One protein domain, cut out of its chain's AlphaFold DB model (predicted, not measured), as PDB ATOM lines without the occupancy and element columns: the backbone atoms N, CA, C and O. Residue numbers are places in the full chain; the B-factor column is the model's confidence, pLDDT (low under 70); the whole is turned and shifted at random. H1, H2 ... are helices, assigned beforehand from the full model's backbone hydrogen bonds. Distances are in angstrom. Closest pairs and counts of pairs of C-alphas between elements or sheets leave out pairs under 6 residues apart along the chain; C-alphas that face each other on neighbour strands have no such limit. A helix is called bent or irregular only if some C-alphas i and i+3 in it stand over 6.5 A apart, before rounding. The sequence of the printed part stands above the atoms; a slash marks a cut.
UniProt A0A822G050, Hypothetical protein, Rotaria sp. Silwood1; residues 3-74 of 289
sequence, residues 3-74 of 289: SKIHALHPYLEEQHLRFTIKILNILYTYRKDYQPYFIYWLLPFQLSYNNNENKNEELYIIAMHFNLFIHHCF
ATOM      1  N   SER A   3       5.240  49.692 -43.995       60.56
ATOM      2  CA  SER A   3       5.089  51.154 -44.129       60.56
ATOM      3  C   SER A   3       5.873  51.997 -43.119       60.56
ATOM      4  O   SER A   3       5.888  53.218 -43.232       60.56
ATOM      5  N   LYS A   4       6.466  51.373 -42.096       68.69
ATOM      6  CA  LYS A   4       7.223  52.065 -41.042       68.69
ATOM      7  C   LYS A   4       8.735  51.910 -41.200       68.69
ATOM      8  O   LYS A   4       9.468  52.486 -40.408       68.69
ATOM      9  N   ILE A   5       9.192  51.077 -42.137       76.00
ATOM     10  CA  ILE A   5      10.589  50.643 -42.225       76.00
ATOM     11  C   ILE A   5      11.100  50.929 -43.622       76.00
ATOM     12  O   ILE A   5      10.678  50.279 -44.576       76.00
ATOM     13  N   HIS A   6      12.038  51.872 -43.725       73.12
ATOM     14  CA  HIS A   6      12.630  52.320 -44.988       73.12
ATOM     15  C   HIS A   6      13.135  51.166 -45.862       73.12
ATOM     16  O   HIS A   6      12.826  51.137 -47.050       73.12
ATOM     17  N   ALA A   7      13.784  50.163 -45.266       73.94
ATOM     18  CA  ALA A   7      14.276  48.987 -45.984       73.94
ATOM     19  C   ALA A   7      13.180  48.156 -46.680       73.94
ATOM     20  O   ALA A   7      13.443  47.521 -47.697       73.94
ATOM     21  N   LEU A   8      11.945  48.187 -46.166       80.19
ATOM     22  CA  LEU A   8      10.823  47.395 -46.674       80.19
ATOM     23  C   LEU A   8       9.896  48.173 -47.616       80.19
ATOM     24  O   LEU A   8       9.036  47.566 -48.250       80.19
ATOM     25  N   HIS A   9      10.053  49.495 -47.741       81.12
ATOM     26  CA  HIS A   9       9.198  50.321 -48.601       81.12
ATOM     27  C   HIS A   9       9.099  49.855 -50.065       81.12
ATOM     28  O   HIS A   9       7.988  49.903 -50.594       81.12
ATOM     29  N   PRO A  10      10.179  49.376 -50.719       79.06
ATOM     30  CA  PRO A  10      10.097  48.873 -52.094       79.06
ATOM     31  C   PRO A  10       9.126  47.696 -52.276       79.06
ATOM     32  O   PRO A  10       8.666  47.446 -53.379       79.06
ATOM     33  N   TYR A  11       8.779  46.999 -51.193       80.94
ATOM     34  CA  TYR A  11       7.959  45.785 -51.196       80.94
ATOM     35  C   TYR A  11       6.542  46.024 -50.660       80.94
ATOM     36  O   TYR A  11       5.860  45.102 -50.217       80.94
ATOM     37  N   LEU A  12       6.087  47.281 -50.674       82.19
ATOM     38  CA  LEU A  12       4.716  47.654 -50.315       82.19
ATOM     39  C   LEU A  12       3.680  47.297 -51.387       82.19
ATOM     40  O   LEU A  12       2.489  47.521 -51.176       82.19
ATOM     41  N   GLU A  13       4.113  46.752 -52.522       84.81
ATOM     42  CA  GLU A  13       3.217  46.301 -53.578       84.81
ATOM     43  C   GLU A  13       2.234  45.245 -53.066       84.81
ATOM     44  O   GLU A  13       2.587  44.299 -52.354       84.81
ATOM     45  N   GLU A  14       0.970  45.383 -53.463       82.38
ATOM     46  CA  GLU A  14      -0.105  44.531 -52.955       82.38
ATOM     47  C   GLU A  14       0.124  43.047 -53.283       82.38
ATOM     48  O   GLU A  14      -0.186  42.170 -52.473       82.38
ATOM     49  N   GLN A  15       0.709  42.757 -54.447       82.62
ATOM     50  CA  GLN A  15       1.024  41.390 -54.861       82.62
ATOM     51  C   GLN A  15       2.029  40.736 -53.910       82.62
ATOM     52  O   GLN A  15       1.783  39.621 -53.441       82.62
ATOM     53  N   HIS A  16       3.100  41.455 -53.564       84.75
ATOM     54  CA  HIS A  16       4.107  40.982 -52.620       84.75
ATOM     55  C   HIS A  16       3.484  40.731 -51.246       84.75
ATOM     56  O   HIS A  16       3.652  39.657 -50.671       84.75
ATOM     57  N   LEU A  17       2.702  41.682 -50.728       86.50
ATOM     58  CA  LEU A  17       2.064  41.546 -49.417       86.50
ATOM     59  C   LEU A  17       1.088  40.363 -49.367       86.50
ATOM     60  O   LEU A  17       1.102  39.596 -48.401       86.50
ATOM     61  N   ARG A  18       0.277  40.164 -50.414       86.38
ATOM     62  CA  ARG A  18      -0.613  38.996 -50.525       86.38
ATOM     63  C   ARG A  18       0.180  37.692 -50.547       86.38
ATOM     64  O   ARG A  18      -0.237  36.727 -49.909       86.38
ATOM     65  N   PHE A  19       1.312  37.660 -51.247       87.00
ATOM     66  CA  PHE A  19       2.199  36.498 -51.284       87.00
ATOM     67  C   PHE A  19       2.779  36.199 -49.891       87.00
ATOM     68  O   PHE A  19       2.675  35.071 -49.414       87.00
ATOM     69  N   THR A  20       3.265  37.222 -49.179       88.94
ATOM     70  CA  THR A  20       3.794  37.098 -47.806       88.94
ATOM     71  C   THR A  20       2.738  36.551 -46.848       88.94
ATOM     72  O   THR A  20       3.008  35.617 -46.096       88.94
ATOM     73  N   ILE A  21       1.511  37.082 -46.900       89.88
ATOM     74  CA  ILE A  21       0.409  36.643 -46.033       89.88
ATOM     75  C   ILE A  21       0.050  35.177 -46.292       89.88
ATOM     76  O   ILE A  21      -0.156  34.430 -45.341       89.88
ATOM     77  N   LYS A  22      -0.003  34.741 -47.556       90.75
ATOM     78  CA  LYS A  22      -0.312  33.343 -47.892       90.75
ATOM     79  C   LYS A  22       0.724  32.375 -47.320       90.75
ATOM     80  O   LYS A  22       0.334  31.395 -46.693       90.75
ATOM     81  N   ILE A  23       2.014  32.670 -47.482       90.19
ATOM     82  CA  ILE A  23       3.096  31.822 -46.956       90.19
ATOM     83  C   ILE A  23       3.033  31.758 -45.430       90.19
ATOM     84  O   ILE A  23       3.070  30.676 -44.845       90.19
ATOM     85  N   LEU A  24       2.894  32.915 -44.778       90.75
ATOM     86  CA  LEU A  24       2.801  32.973 -43.324       90.75
ATOM     87  C   LEU A  24       1.564  32.238 -42.809       90.75
ATOM     88  O   LEU A  24       1.673  31.517 -41.829       90.75
ATOM     89  N   ASN A  25       0.417  32.326 -43.485       91.44
ATOM     90  CA  ASN A  25      -0.778  31.573 -43.103       91.44
ATOM     91  C   ASN A  25      -0.560  30.054 -43.175       91.44
ATOM     92  O   ASN A  25      -1.005  29.338 -42.276       91.44
ATOM     93  N   ILE A  26       0.143  29.555 -44.196       90.81
ATOM     94  CA  ILE A  26       0.513  28.132 -44.292       90.81
ATOM     95  C   ILE A  26       1.403  27.746 -43.103       90.81
ATOM     96  O   ILE A  26       1.137  26.769 -42.406       90.81
ATOM     97  N   LEU A  27       2.423  28.555 -42.813       89.75
ATOM     98  CA  LEU A  27       3.320  28.310 -41.687       89.75
ATOM     99  C   LEU A  27       2.579  28.354 -40.339       89.75
ATOM    100  O   LEU A  27       2.801  27.501 -39.486       89.75
ATOM    101  N   TYR A  28       1.691  29.328 -40.142       89.94
ATOM    102  CA  TYR A  28       0.945  29.529 -38.901       89.94
ATOM    103  C   TYR A  28      -0.089  28.439 -38.659       89.94
ATOM    104  O   TYR A  28      -0.242  27.991 -37.526       89.94
ATOM    105  N   THR A  29      -0.774  27.973 -39.701       88.88
ATOM    106  CA  THR A  29      -1.706  26.843 -39.574       88.88
ATOM    107  C   THR A  29      -0.977  25.551 -39.219       88.88
ATOM    108  O   THR A  29      -1.475  24.781 -38.400       88.88
ATOM    109  N   TYR A  30       0.229  25.350 -39.758       88.50
ATOM    110  CA  TYR A  30       1.071  24.203 -39.433       88.50
ATOM    111  C   TYR A  30       1.688  24.286 -38.023       88.50
ATOM    112  O   TYR A  30       1.546  23.354 -37.233       88.50
ATOM    113  N   ARG A  31       2.350  25.401 -37.681       84.25
ATOM    114  CA  ARG A  31       3.113  25.561 -36.423       84.25
ATOM    115  C   ARG A  31       2.283  26.020 -35.228       84.25
ATOM    116  O   ARG A  31       2.696  25.788 -34.097       84.25
ATOM    117  N   LYS A  32       1.165  26.715 -35.462       83.31
ATOM    118  CA  LYS A  32       0.355  27.408 -34.439       83.31
ATOM    119  C   LYS A  32       1.138  28.437 -33.605       83.31
ATOM    120  O   LYS A  32       0.745  28.739 -32.482       83.31
ATOM    121  N   ASP A  33       2.223  28.984 -34.154       80.50
ATOM    122  CA  ASP A  33       3.081  29.976 -33.495       80.50
ATOM    123  C   ASP A  33       3.157  31.258 -34.331       80.50
ATOM    124  O   ASP A  33       3.568  31.231 -35.493       80.50
ATOM    125  N   TYR A  34       2.749  32.376 -33.733       82.31
ATOM    126  CA  TYR A  34       2.612  33.666 -34.402       82.31
ATOM    127  C   TYR A  34       3.699  34.618 -33.935       82.31
ATOM    128  O   TYR A  34       3.564  35.288 -32.912       82.31
ATOM    129  N   GLN A  35       4.754  34.716 -34.737       81.88
ATOM    130  CA  GLN A  35       5.880  35.585 -34.437       81.88
ATOM    131  C   GLN A  35       5.955  36.758 -35.420       81.88
ATOM    132  O   GLN A  35       5.968  36.543 -36.639       81.88
ATOM    133  N   PRO A  36       6.026  38.013 -34.932       79.94
ATOM    134  CA  PRO A  36       6.017  39.199 -35.790       79.94
ATOM    135  C   PRO A  36       7.294  39.335 -36.629       79.94
ATOM    136  O   PRO A  36       7.281  39.985 -37.675       79.94
ATOM    137  N   TYR A  37       8.399  38.725 -36.191       83.31
ATOM    138  CA  TYR A  37       9.693  38.813 -36.863       83.31
ATOM    139  C   TYR A  37       9.812  37.918 -38.106       83.31
ATOM    140  O   TYR A  37      10.653  38.183 -38.964       83.31
ATOM    141  N   PHE A  38       8.936  36.920 -38.273       88.75
ATOM    142  CA  PHE A  38       8.945  36.056 -39.459       88.75
ATOM    143  C   PHE A  38       8.771  36.828 -40.767       88.75
ATOM    144  O   PHE A  38       9.308  36.429 -41.793       88.75
ATOM    145  N   ILE A  39       8.083  37.969 -40.721       88.94
ATOM    146  CA  ILE A  39       7.897  38.844 -41.879       88.94
ATOM    147  C   ILE A  39       9.242  39.306 -42.461       88.94
ATOM    148  O   ILE A  39       9.370  39.414 -43.676       88.94
ATOM    149  N   TYR A  40      10.238  39.574 -41.610       89.00
ATOM    150  CA  TYR A  40      11.559  40.018 -42.058       89.00
ATOM    151  C   TYR A  40      12.323  38.869 -42.697       89.00
ATOM    152  O   TYR A  40      12.837  39.004 -43.798       89.00
ATOM    153  N   TRP A  41      12.369  37.722 -42.030       90.88
ATOM    154  CA  TRP A  41      13.145  36.581 -42.510       90.88
ATOM    155  C   TRP A  41      12.549  35.928 -43.747       90.88
ATOM    156  O   TRP A  41      13.268  35.246 -44.461       90.88
ATOM    157  N   LEU A  42      11.254  36.115 -43.997       91.38
ATOM    158  CA  LEU A  42      10.599  35.584 -45.181       91.38
ATOM    159  C   LEU A  42      10.991  36.351 -46.455       91.38
ATOM    160  O   LEU A  42      11.014  35.757 -47.530       91.38
ATOM    161  N   LEU A  43      11.328  37.642 -46.348       90.19
ATOM    162  CA  LEU A  43      11.610  38.488 -47.511       90.19
ATOM    163  C   LEU A  43      12.735  37.922 -48.405       90.19
ATOM    164  O   LEU A  43      12.497  37.797 -49.603       90.19
ATOM    165  N   PRO A  44      13.914  37.513 -47.892       90.81
ATOM    166  CA  PRO A  44      14.970  36.952 -48.737       90.81
ATOM    167  C   PRO A  44      14.542  35.693 -49.492       90.81
ATOM    168  O   PRO A  44      14.902  35.548 -50.655       90.81
ATOM    169  N   PHE A  45      13.713  34.833 -48.885       90.19
ATOM    170  CA  PHE A  45      13.156  33.675 -49.589       90.19
ATOM    171  C   PHE A  45      12.234  34.124 -50.725       90.19
ATOM    172  O   PHE A  45      12.383  33.675 -51.854       90.19
ATOM    173  N   GLN A  46      11.312  35.054 -50.477       89.00
ATOM    174  CA  GLN A  46      10.408  35.535 -51.531       89.00
ATOM    175  C   GLN A  46      11.150  36.142 -52.726       89.00
ATOM    176  O   GLN A  46      10.648  36.080 -53.837       89.00
ATOM    177  N   LEU A  47      12.332  36.714 -52.497       87.81
ATOM    178  CA  LEU A  47      13.157  37.304 -53.546       87.81
ATOM    179  C   LEU A  47      14.034  36.284 -54.278       87.81
ATOM    180  O   LEU A  47      14.374  36.503 -55.438       87.81
ATOM    181  N   SER A  48      14.425  35.191 -53.616       86.12
ATOM    182  CA  SER A  48      15.232  34.135 -54.235       86.12
ATOM    183  C   SER A  48      14.408  33.220 -55.142       86.12
ATOM    184  O   SER A  48      14.933  32.682 -56.115       86.12
ATOM    185  N   TYR A  49      13.127  33.026 -54.824       81.69
ATOM    186  CA  TYR A  49      12.205  32.233 -55.632       81.69
ATOM    187  C   TYR A  49      11.546  33.133 -56.691       81.69
ATOM    188  O   TYR A  49      10.711  33.970 -56.371       81.69
ATOM    189  N   ASN A  50      11.969  32.983 -57.950       66.31
ATOM    190  CA  ASN A  50      11.453  33.724 -59.110       66.31
ATOM    191  C   ASN A  50      10.799  32.777 -60.138       66.31
ATOM    192  O   ASN A  50      10.933  32.972 -61.350       66.31
ATOM    193  N   ASN A  51      10.120  31.719 -59.684       61.91
ATOM    194  CA  ASN A  51       9.596  30.703 -60.595       61.91
ATOM    195  C   ASN A  51       8.169  31.043 -61.045       61.91
ATOM    196  O   ASN A  51       7.184  30.799 -60.356       61.91
ATOM    197  N   ASN A  52       8.050  31.556 -62.270       61.16
ATOM    198  CA  ASN A  52       6.774  31.975 -62.861       61.16
ATOM    199  C   ASN A  52       5.803  30.829 -63.198       61.16
ATOM    200  O   ASN A  52       4.657  31.105 -63.555       61.16
ATOM    201  N   GLU A  53       6.236  29.572 -63.114       62.50
ATOM    202  CA  GLU A  53       5.501  28.451 -63.705       62.50
ATOM    203  C   GLU A  53       4.385  27.911 -62.792       62.50
ATOM    204  O   GLU A  53       3.282  27.700 -63.286       62.50
ATOM    205  N   ASN A  54       4.592  27.807 -61.467       72.75
ATOM    206  CA  ASN A  54       3.598  27.264 -60.518       72.75
ATOM    207  C   ASN A  54       3.551  28.029 -59.178       72.75
ATOM    208  O   ASN A  54       4.028  27.563 -58.141       72.75
ATOM    209  N   LYS A  55       2.871  29.183 -59.165       72.94
ATOM    210  CA  LYS A  55       2.762  30.062 -57.978       72.94
ATOM    211  C   LYS A  55       2.192  29.382 -56.726       72.94
ATOM    212  O   LYS A  55       2.499  29.798 -55.616       72.94
ATOM    213  N   ASN A  56       1.324  28.379 -56.876       77.38
ATOM    214  CA  ASN A  56       0.707  27.708 -55.725       77.38
ATOM    215  C   ASN A  56       1.651  26.705 -55.056       77.38
ATOM    216  O   ASN A  56       1.712  26.671 -53.833       77.38
ATOM    217  N   GLU A  57       2.393  25.914 -55.829       83.06
ATOM    218  CA  GLU A  57       3.385  24.981 -55.280       83.06
ATOM    219  C   GLU A  57       4.555  25.742 -54.655       83.06
ATOM    220  O   GLU A  57       5.010  25.399 -53.565       83.06
ATOM    221  N   GLU A  58       4.966  26.841 -55.289       86.25
ATOM    222  CA  GLU A  58       6.000  27.743 -54.785       86.25
ATOM    223  C   GLU A  58       5.685  28.256 -53.369       86.25
ATOM    224  O   GLU A  58       6.564  28.253 -52.510       86.25
ATOM    225  N   LEU A  59       4.423  28.593 -53.065       89.00
ATOM    226  CA  LEU A  59       4.009  28.998 -51.713       89.00
ATOM    227  C   LEU A  59       4.313  27.927 -50.656       89.00
ATOM    228  O   LEU A  59       4.809  28.253 -49.576       89.00
ATOM    229  N   TYR A  60       4.019  26.656 -50.953       89.38
ATOM    230  CA  TYR A  60       4.276  25.542 -50.035       89.38
ATOM    231  C   TYR A  60       5.769  25.250 -49.911       89.38
ATOM    232  O   TYR A  60       6.257  25.028 -48.803       89.38
ATOM    233  N   ILE A  61       6.500  25.302 -51.027       90.31
ATOM    234  CA  ILE A  61       7.951  25.113 -51.059       90.31
ATOM    235  C   ILE A  61       8.637  26.182 -50.205       90.31
ATOM    236  O   ILE A  61       9.456  25.850 -49.346       90.31
ATOM    237  N   ILE A  62       8.273  27.458 -50.373       92.00
ATOM    238  CA  ILE A  62       8.825  28.544 -49.560       92.00
ATOM    239  C   ILE A  62       8.456  28.347 -48.090       92.00
ATOM    240  O   ILE A  62       9.332  28.451 -47.236       92.00
ATOM    241  N   ALA A  63       7.199  28.020 -47.772       91.69
ATOM    242  CA  ALA A  63       6.784  27.772 -46.391       91.69
ATOM    243  C   ALA A  63       7.587  26.632 -45.737       91.69
ATOM    244  O   ALA A  63       7.990  26.744 -44.578       91.69
ATOM    245  N   MET A  64       7.868  25.557 -46.482       90.62
ATOM    246  CA  MET A  64       8.667  24.424 -46.018       90.62
ATOM    247  C   MET A  64      10.125  24.824 -45.761       90.62
ATOM    248  O   MET A  64      10.641  24.580 -44.669       90.62
ATOM    249  N   HIS A  65      10.786  25.471 -46.726       92.06
ATOM    250  CA  HIS A  65      12.166  25.943 -46.558       92.06
ATOM    251  C   HIS A  65      12.286  26.965 -45.432       92.06
ATOM    252  O   HIS A  65      13.225  26.917 -44.637       92.06
ATOM    253  N   PHE A  66      11.297  27.846 -45.308       92.50
ATOM    254  CA  PHE A  66      11.234  28.808 -44.226       92.50
ATOM    255  C   PHE A  66      11.088  28.123 -42.861       92.50
ATOM    256  O   PHE A  66      11.761  28.499 -41.902       92.50
ATOM    257  N   ASN A  67      10.282  27.062 -42.769       91.50
ATOM    258  CA  ASN A  67      10.176  26.263 -41.551       91.50
ATOM    259  C   ASN A  67      11.509  25.587 -41.178       91.50
ATOM    260  O   ASN A  67      11.903  25.616 -40.011       91.50
ATOM    261  N   LEU A  68      12.219  25.022 -42.162       91.25
ATOM    262  CA  LEU A  68      13.550  24.437 -41.961       91.25
ATOM    263  C   LEU A  68      14.551  25.483 -41.460       91.25
ATOM    264  O   LEU A  68      15.288  25.226 -40.509       91.25
ATOM    265  N   PHE A  69      14.527  26.682 -42.046       91.38
ATOM    266  CA  PHE A  69      15.356  27.799 -41.608       91.38
ATOM    267  C   PHE A  69      15.093  28.171 -40.142       91.38
ATOM    268  O   PHE A  69      16.041  28.273 -39.362       91.38
ATOM    269  N   ILE A  70      13.824  28.307 -39.739       88.81
ATOM    270  CA  ILE A  70      13.459  28.652 -38.356       88.81
ATOM    271  C   ILE A  70      13.973  27.604 -37.358       88.81
ATOM    272  O   ILE A  70      14.379  27.965 -36.256       88.81
ATOM    273  N   HIS A  71      13.946  26.317 -37.713       86.12
ATOM    274  CA  HIS A  71      14.356  25.245 -36.803       86.12
ATOM    275  C   HIS A  71      15.866  25.013 -36.736       86.12
ATOM    276  O   HIS A  71      16.363  24.640 -35.675       86.12
ATOM    277  N   HIS A  72      16.580  25.190 -37.849       85.69
ATOM    278  CA  HIS A  72      17.958  24.707 -37.966       85.69
ATOM    279  C   HIS A  72      18.994  25.798 -38.225       85.69
ATOM    280  O   HIS A  72      20.171  25.586 -37.945       85.69
ATOM    281  N   CYS A  73      18.585  26.943 -38.765       83.69
ATOM    282  CA  CYS A  73      19.510  27.989 -39.196       83.69
ATOM    283  C   CYS A  73      19.400  29.257 -38.351       83.69
ATOM    284  O   CYS A  73      20.387  29.971 -38.185       83.69
ATOM    285  N   PHE A  74      18.212  29.551 -37.820       82.38
ATOM    286  CA  PHE A  74      18.023  30.726 -36.986       82.38
ATOM    287  C   PHE A  74      18.741  30.592 -35.636       82.38
ATOM    288  O   PHE A  74      18.773  29.528 -35.014       82.38
TER     289      PHE A  74
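Overview. This is residues 3 to 74 of the 289 residues of the protein "Hypothetical protein" of Rotaria sp. Silwood1 (UniProt A0A822G050). Three crossed helices, H2, H3 and H4, pack on one another with their centres in a triangle, and a short fourth helix, H1, sits beyond the first end of H2 and makes a corner with it. H2 and H4, of 18 residues each, are the longest helices; H3, shorter, crosses both steeply; each of these three touches the other two, while H1 touches no helix. The printed part has 72 residues, with four named helices in the order H1, H2, H3, H4 and no named strand; the class is all helix. It is compact, with a radius of gyration of the C-alphas of 12.0 A, and it is rounded, with spans of 30 by 28 by 21 A.

Arrangement. H1, residues 6 to 11, and H2, residues 14 to 31, are close but not clearly touching, the closest C-alphas being those of Tyr 11 and Leu 17, 7.5 A apart. Their lines stand about perpendicular, at 82 degrees. H2 touches H3, residues 38 to 48, with residues 20 to 24 alone; the closest C-alphas are those of Thr 20 and Ile 39, 7.4 A apart. The two run opposite ways at a steep tilt of 62 degrees. H2 touches H4, residues 55 to 72, with residues 19 to 27 alone, and H4 touches H2 with residues 59 to 67 alone; the closest C-alphas are those of Ile 23 and Ala 63, 5.5 A apart. These two run the same way at a steep tilt of 54 degrees. H3 touches H4, which takes part with residues 62 to 66 alone; the closest C-alphas are those of Phe 45 and Ile 62, 6.7 A apart, and the helices run opposite ways at a steep tilt of 56 degrees. The helix packing is mostly crossed, with no shallow tilt among these three pairs. H1 is apart from H3 and from H4. In H2 every O i to N i+4 pair is within hydrogen-bond range; in H4 13 of 14 are, in H3 4 of 7, and in H1 0 of 2, though there 2 of 3 O i to N i+3 pairs are within range.

Along the chain. H1 begins at His 6, C-alpha (12.630, 52.320, -44.988), and is irregular, with C-alphas 7 and 10 7.4 A apart. H2 runs 25.4 A from Glu 14, C-alpha (-0.105, 44.531, -52.955), to Arg 31. H3 runs 16.2 A from Phe 38 to Ser 48 and is neither bent nor irregular, but only just: C-alphas 41 and 44 are 6.5 A apart. H4 runs 25.7 A from Lys 55 to His 72, C-alpha (17.958, 24.707, -37.966).

Size, cuts and confidence. The two C-alphas farthest apart are those of Lys 4 and Glu 53, at 32.8 A. The printed part has no cut; the link from H1 to H2 is tight, the links from H2 to H3 and from H3 to H4 are short, and no link is long. The mean pLDDT of the printed part is 84.1, and residues 3 to 4 and 50 to 53 are under 70.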